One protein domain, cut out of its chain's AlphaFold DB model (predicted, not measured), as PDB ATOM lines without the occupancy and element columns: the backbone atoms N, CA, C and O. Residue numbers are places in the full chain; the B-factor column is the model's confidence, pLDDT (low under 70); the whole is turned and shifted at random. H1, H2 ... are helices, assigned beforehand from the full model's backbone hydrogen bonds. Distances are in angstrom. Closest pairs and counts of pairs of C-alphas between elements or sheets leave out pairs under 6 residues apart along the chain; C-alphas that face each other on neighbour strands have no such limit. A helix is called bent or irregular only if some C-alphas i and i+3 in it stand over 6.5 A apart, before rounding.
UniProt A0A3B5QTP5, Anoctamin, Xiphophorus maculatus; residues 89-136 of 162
ATOM      1  N   ILE A  89       0.699   5.903  55.989       53.78
ATOM      2  CA  ILE A  89      -0.747   6.160  56.096       53.78
ATOM      3  C   ILE A  89      -1.589   4.883  56.247       53.78
ATOM      4  O   ILE A  89      -2.721   4.949  56.721       53.78
ATOM      5  N   CYS A  90      -1.059   3.695  55.942       57.94
ATOM      6  CA  CYS A  90      -1.834   2.481  56.175       57.94
ATOM      7  C   CYS A  90      -0.981   1.256  56.485       57.94
ATOM      8  O   CYS A  90      -0.459   0.600  55.581       57.94
ATOM      9  N   THR A  91      -0.995   0.843  57.756       61.72
ATOM     10  CA  THR A  91      -0.734  -0.550  58.151       61.72
ATOM     11  C   THR A  91      -1.499  -1.513  57.234       61.72
ATOM     12  O   THR A  91      -0.927  -2.489  56.778       61.72
ATOM     13  N   CYS A  92      -2.728  -1.168  56.824       63.62
ATOM     14  CA  CYS A  92      -3.544  -1.957  55.896       63.62
ATOM     15  C   CYS A  92      -2.860  -2.280  54.553       63.62
ATOM     16  O   CYS A  92      -3.079  -3.364  54.028       63.62
ATOM     17  N   ARG A  93      -2.031  -1.384  53.983       69.31
ATOM     18  CA  ARG A  93      -1.306  -1.671  52.726       69.31
ATOM     19  C   ARG A  93      -0.232  -2.732  52.960       69.31
ATOM     20  O   ARG A  93      -0.052  -3.604  52.117       69.31
ATOM     21  N   LYS A  94       0.468  -2.649  54.095       74.75
ATOM     22  CA  LYS A  94       1.470  -3.645  54.493       74.75
ATOM     23  C   LYS A  94       0.793  -4.997  54.712       74.75
ATOM     24  O   LYS A  94       1.175  -5.948  54.050       74.75
ATOM     25  N   GLU A  95      -0.305  -5.039  55.465       76.25
ATOM     26  CA  GLU A  95      -1.099  -6.264  55.666       76.25
ATOM     27  C   GLU A  95      -1.619  -6.866  54.343       76.25
ATOM     28  O   GLU A  95      -1.544  -8.073  54.143       76.25
ATOM     29  N   LEU A  96      -2.100  -6.039  53.405       79.88
ATOM     30  CA  LEU A  96      -2.620  -6.478  52.101       79.88
ATOM     31  C   LEU A  96      -1.530  -7.034  51.170       79.88
ATOM     32  O   LEU A  96      -1.745  -8.025  50.477       79.88
ATOM     33  N   CYS A  97      -0.373  -6.373  51.109       80.06
ATOM     34  CA  CYS A  97       0.708  -6.736  50.191       80.06
ATOM     35  C   CYS A  97       1.646  -7.812  50.765       80.06
ATOM     36  O   CYS A  97       2.306  -8.519  50.004       80.06
ATOM     37  N   GLU A  98       1.731  -7.932  52.091       83.25
ATOM     38  CA  GLU A  98       2.618  -8.875  52.781       83.25
ATOM     39  C   GLU A  98       1.958 -10.238  53.039       83.25
ATOM     40  O   GLU A  98       2.664 -11.211  53.297       83.25
ATOM     41  N   SER A  99       0.635 -10.366  52.859       76.06
ATOM     42  CA  SER A  99      -0.103 -11.613  53.106       76.06
ATOM     43  C   SER A  99       0.212 -12.777  52.152       76.06
ATOM     44  O   SER A  99      -0.464 -13.794  52.240       76.06
ATOM     45  N   LYS A 100       1.181 -12.640  51.228       69.38
ATOM     46  CA  LYS A 100       1.777 -13.699  50.371       69.38
ATOM     47  C   LYS A 100       0.863 -14.906  50.121       69.38
ATOM     48  O   LYS A 100       1.139 -16.028  50.534       69.38
ATOM     49  N   ASP A 101      -0.244 -14.632  49.450       73.56
ATOM     50  CA  ASP A 101      -1.226 -15.599  48.985       73.56
ATOM     51  C   ASP A 101      -2.009 -16.419  50.028       73.56
ATOM     52  O   ASP A 101      -2.790 -17.290  49.644       73.56
ATOM     53  N   SER A 102      -1.899 -16.109  51.323       80.75
ATOM     54  CA  SER A 102      -2.564 -16.856  52.403       80.75
ATOM     55  C   SER A 102      -4.085 -16.686  52.451       80.75
ATOM     56  O   SER A 102      -4.775 -17.527  53.027       80.75
ATOM     57  N   PHE A 103      -4.619 -15.606  51.873       83.12
ATOM     58  CA  PHE A 103      -6.048 -15.291  51.890       83.12
ATOM     59  C   PHE A 103      -6.630 -15.351  50.476       83.12
ATOM     60  O   PHE A 103      -6.384 -14.480  49.642       83.12
ATOM     61  N   ILE A 104      -7.438 -16.378  50.218       87.75
ATOM     62  CA  ILE A 104      -8.184 -16.534  48.967       87.75
ATOM     63  C   ILE A 104      -9.573 -15.937  49.161       87.75
ATOM     64  O   ILE A 104     -10.268 -16.252  50.127       87.75
ATOM     65  N   MET A 105      -9.964 -15.064  48.243       87.44
ATOM     66  CA  MET A 105     -11.260 -14.404  48.267       87.44
ATOM     67  C   MET A 105     -12.291 -15.206  47.477       87.44
ATOM     68  O   MET A 105     -11.974 -15.922  46.522       87.44
ATOM     69  N   CYS A 106     -13.549 -15.069  47.890       89.56
ATOM     70  CA  CYS A 106     -14.667 -15.680  47.192       89.56
ATOM     71  C   CYS A 106     -14.819 -15.089  45.778       89.56
ATOM     72  O   CYS A 106     -14.531 -13.906  45.556       89.56
ATOM     73  N   PRO A 107     -15.280 -15.899  44.814       90.94
ATOM     74  CA  PRO A 107     -15.576 -15.407  43.481       90.94
ATOM     75  C   PRO A 107     -16.725 -14.394  43.544       90.94
ATOM     76  O   PRO A 107     -17.672 -14.553  44.312       90.94
ATOM     77  N   LEU A 108     -16.641 -13.341  42.727       87.00
ATOM     78  CA  LEU A 108     -17.688 -12.315  42.644       87.00
ATOM     79  C   LEU A 108     -18.889 -12.776  41.802       87.00
ATOM     80  O   LEU A 108     -19.918 -12.105  41.793       87.00
ATOM     81  N   CYS A 109     -18.751 -13.885  41.070       88.75
ATOM     82  CA  CYS A 109     -19.783 -14.434  40.200       88.75
ATOM     83  C   CYS A 109     -19.797 -15.970  40.232       88.75
ATOM     84  O   CYS A 109     -18.777 -16.590  40.532       88.75
ATOM     85  N   ASP A 110     -20.928 -16.574  39.856       84.94
ATOM     86  CA  ASP A 110     -21.140 -18.031  39.916       84.94
ATOM     87  C   ASP A 110     -20.185 -18.846  39.017       84.94
ATOM     88  O   ASP A 110     -19.932 -20.015  39.292       84.94
ATOM     89  N   ILE A 111     -19.629 -18.240  37.958       87.31
ATOM     90  CA  ILE A 111     -18.718 -18.891  36.990       87.31
ATOM     91  C   ILE A 111     -17.312 -18.253  36.999       87.31
ATOM     92  O   ILE A 111     -16.556 -18.362  36.034       87.31
ATOM     93  N   CYS A 112     -16.950 -17.548  38.072       88.56
ATOM     94  CA  CYS A 112     -15.660 -16.867  38.198       88.56
ATOM     95  C   CYS A 112     -14.639 -17.726  38.957       88.56
ATOM     96  O   CYS A 112     -14.988 -18.456  39.884       88.56
ATOM     97  N   SER A 113     -13.354 -17.589  38.615       88.19
ATOM     98  CA  SER A 113     -12.273 -18.173  39.410       88.19
ATOM     99  C   SER A 113     -12.075 -17.413  40.725       88.19
ATOM    100  O   SER A 113     -12.307 -16.206  40.830       88.19
ATOM    101  N   THR A 114     -11.635 -18.136  41.753       86.31
ATOM    102  CA  THR A 114     -11.177 -17.539  43.011       86.31
ATOM    103  C   THR A 114      -9.925 -16.708  42.766       86.31
ATOM    104  O   THR A 114      -9.059 -17.103  41.984       86.31
ATOM    105  N   TRP A 115      -9.798 -15.587  43.465       88.50
ATOM    106  CA  TRP A 115      -8.675 -14.665  43.316       88.50
ATOM    107  C   TRP A 115      -8.004 -14.422  44.667       88.50
ATOM    108  O   TRP A 115      -8.596 -14.626  45.729       88.50
ATOM    109  N   ASN A 116      -6.731 -14.030  44.630       87.00
ATOM    110  CA  ASN A 116      -5.946 -13.844  45.842       87.00
ATOM    111  C   ASN A 116      -6.092 -12.428  46.401       87.00
ATOM    112  O   ASN A 116      -6.016 -11.461  45.643       87.00
ATOM    113  N   TYR A 117      -6.218 -12.292  47.718       84.25
ATOM    114  CA  TYR A 117      -6.257 -11.002  48.406       84.25
ATOM    115  C   TYR A 117      -5.050 -10.105  48.065       84.25
ATOM    116  O   TYR A 117      -5.215  -8.904  47.841       84.25
ATOM    117  N   SER A 118      -3.862 -10.700  47.902       84.62
ATOM    118  CA  SER A 118      -2.615 -10.008  47.530       84.62
ATOM    119  C   SER A 118      -2.666  -9.344  46.142       84.62
ATOM    120  O   SER A 118      -1.962  -8.363  45.895       84.62
ATOM    121  N   SER A 119      -3.520  -9.827  45.230       82.81
ATOM    122  CA  SER A 119      -3.563  -9.369  43.831       82.81
ATOM    123  C   SER A 119      -4.018  -7.912  43.675       82.81
ATOM    124  O   SER A 119      -3.622  -7.237  42.725       82.81
ATOM    125  N   ILE A 120      -4.780  -7.385  44.640       81.69
ATOM    126  CA  ILE A 120      -5.266  -5.995  44.636       81.69
ATOM    127  C   ILE A 120      -4.229  -5.040  45.257       81.69
ATOM    128  O   ILE A 120      -4.395  -3.821  45.214       81.69
ATOM    129  N   CYS A 121      -3.100  -5.552  45.766       79.69
ATOM    130  CA  CYS A 121      -2.009  -4.741  46.317       79.69
ATOM    131  C   CYS A 121      -1.587  -3.604  45.373       79.69
ATOM    132  O   CYS A 121      -1.376  -2.480  45.826       79.69
ATOM    133  N   PHE A 122      -1.527  -3.853  44.059       75.50
ATOM    134  CA  PHE A 122      -1.179  -2.827  43.073       75.50
ATOM    135  C   PHE A 122      -2.116  -1.608  43.139       75.50
ATOM    136  O   PHE A 122      -1.649  -0.470  43.188       75.50
ATOM    137  N   THR A 123      -3.426  -1.838  43.249       71.75
ATOM    138  CA  THR A 123      -4.454  -0.789  43.333       71.75
ATOM    139  C   THR A 123      -4.319   0.063  44.600       71.75
ATOM    140  O   THR A 123      -4.530   1.274  44.549       71.75
ATOM    141  N   TYR A 124      -3.914  -0.530  45.729       69.81
ATOM    142  CA  TYR A 124      -3.712   0.170  47.013       69.81
ATOM    143  C   TYR A 124      -2.283   0.712  47.218       69.81
ATOM    144  O   TYR A 124      -2.025   1.492  48.143       69.81
ATOM    145  N   LYS A 125      -1.333   0.304  46.366       69.38
ATOM    146  CA  LYS A 125       0.034   0.841  46.320       69.38
ATOM    147  C   LYS A 125       0.075   2.205  45.632       69.38
ATOM    148  O   LYS A 125       0.908   3.031  45.996       69.38
ATOM    149  N   VAL A 126      -0.832   2.464  44.688       64.00
ATOM    150  CA  VAL A 126      -0.975   3.786  44.068       64.00
ATOM    151  C   VAL A 126      -1.568   4.763  45.097       64.00
ATOM    152  O   VAL A 126      -2.684   4.542  45.558       64.00
ATOM    153  N   PRO A 127      -0.887   5.867  45.454       57.81
ATOM    154  CA  PRO A 127      -1.351   6.802  46.489       57.81
ATOM    155  C   PRO A 127      -2.684   7.486  46.140       57.81
ATOM    156  O   PRO A 127      -3.388   7.959  47.028       57.81
ATOM    157  N   VAL A 128      -3.064   7.493  44.857       54.53
ATOM    158  CA  VAL A 128      -4.324   8.058  44.353       54.53
ATOM    159  C   VAL A 128      -5.546   7.344  44.932       54.53
ATOM    160  O   VAL A 128      -6.518   8.015  45.250       54.53
ATOM    161  N   SER A 129      -5.514   6.022  45.140       51.91
ATOM    162  CA  SER A 129      -6.660   5.303  45.725       51.91
ATOM    163  C   SER A 129      -6.862   5.628  47.207       51.91
ATOM    164  O   SER A 129      -7.986   5.589  47.693       51.91
ATOM    165  N   HIS A 130      -5.797   6.018  47.911       50.38
ATOM    166  CA  HIS A 130      -5.856   6.394  49.321       50.38
ATOM    167  C   HIS A 130      -6.127   7.897  49.535       50.38
ATOM    168  O   HIS A 130      -6.664   8.283  50.570       50.38
ATOM    169  N   LEU A 131      -5.768   8.754  48.572       47.31
ATOM    170  CA  LEU A 131      -6.028  10.200  48.620       47.31
ATOM    171  C   LEU A 131      -7.360  10.604  47.969       47.31
ATOM    172  O   LEU A 131      -7.980  11.562  48.421       47.31
ATOM    173  N   ALA A 132      -7.833   9.876  46.950       45.56
ATOM    174  CA  ALA A 132      -9.154  10.105  46.354       45.56
ATOM    175  C   ALA A 132     -10.302   9.705  47.299       45.56
ATOM    176  O   ALA A 132     -11.418  10.191  47.149       45.56
ATOM    177  N   PHE A 133     -10.003   8.877  48.303       43.97
ATOM    178  CA  PHE A 133     -10.889   8.504  49.399       43.97
ATOM    179  C   PHE A 133     -10.433   9.141  50.726       43.97
ATOM    180  O   PHE A 133     -10.349   8.480  51.759       43.97
ATOM    181  N   LEU A 134     -10.269  10.469  50.759       42.81
ATOM    182  CA  LEU A 134     -10.859  11.201  51.889       42.81
ATOM    183  C   LEU A 134     -12.378  11.018  51.785       42.81
ATOM    184  O   LEU A 134     -13.116  11.906  51.366       42.81
ATOM    185  N   GLU A 135     -12.832   9.801  52.060       39.59
ATOM    186  CA  GLU A 135     -14.233   9.452  52.018       39.59
ATOM    187  C   GLU A 135     -14.909  10.235  53.152       39.59
ATOM    188  O   GLU A 135     -14.383  10.272  54.276       39.59
ATOM    189  N   PRO A 136     -16.040  10.913  52.890       39.34
ATOM    190  CA  PRO A 136     -16.835  11.512  53.950       39.34
ATOM    191  C   PRO A 136     -17.102  10.450  55.020       39.34
ATOM    192  O   PRO A 136     -17.252   9.268  54.719       39.34
TER     193      PRO A 136
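AT A GLANCE: This is residues 89 to 136 of the 162 residues of the protein "Anoctamin" of Xiphophorus maculatus (UniProt A0A3B5QTP5). Two short helices, H1 and H2, pack on each other at a steep angle, and the long link between them, residues 99 to 116, reaches away from one end of the pair as a loop that folds back on itself. At the other end of H2 a third, very short helix, H3, follows after one residue, and residues 131 to 136 stick out as a free tail. The printed part has 48 residues with three named helices, in the order H1, H2, H3, and no named strand; its class is all helix, although under half of the residues, 22 of 48, are in named elements. The whole is loose, with a radius of gyration of the C-alphas of 12.6 A, and the C-alphas span 34 by 23 by 16 A.

HOW THE PARTS SIT: The longest helix is H2, residues 117 to 125. It is irregular: C-alphas 119 and 122 are 7.0 A apart, against about 5 A in a regular helix, and its line is a rough one. H2 touches H1, residues 91 to 98, with 10 pairs of C-alphas within 8 A. Their closest C-alphas are those of Cys 97 and Cys 121, 5.1 A apart, and their centres are 8.8 A apart. The two run opposite ways at a steep tilt of 55 degrees. H3, residues 127 to 131, is close to H2 but not clearly touching; their closest C-alphas, those of Thr 123 and Ser 129, are 6.9 A apart. H1 and H3 are apart. In the link from H1 to H2, residues 104 to 105 form a short antiparallel pairing with residues 115 to 116. In H1 and H3 every O i to N i+4 pair is within hydrogen-bond range; in H2 2 of 5 are, beside 4 of 6 O i to N i+3 pairs.

IN THESE COORDINATES: H2 measures 13.6 A from its first to its last C-alpha, from C-alpha 117 at (-6.257, -11.002, 48.406) to C-alpha 125 at (0.034, 0.841, 46.320). H1 measures 10.5 A and begins with C-alpha 91 at (-0.734, -0.550, 58.151). H3 measures 6.2 A and ends with C-alpha 131 at (-6.028, 10.200, 48.620).

THE WHOLE: The two C-alphas farthest apart are those of Ile 89 and Ile 111, at 36.3 A, and the first and last printed C-alphas, of Ile 89 and Pro 136, are 17.1 A apart. The printed part has no cut. The link from H1 to H2, 18 residues, is long, and the link from H2 to H3, 1 residue, is tight. The mean pLDDT of the printed part is 72.1; it is under 70 in residues 89 to 93, residue 100 and residues 124 to 136, and H3 has a mean of 52.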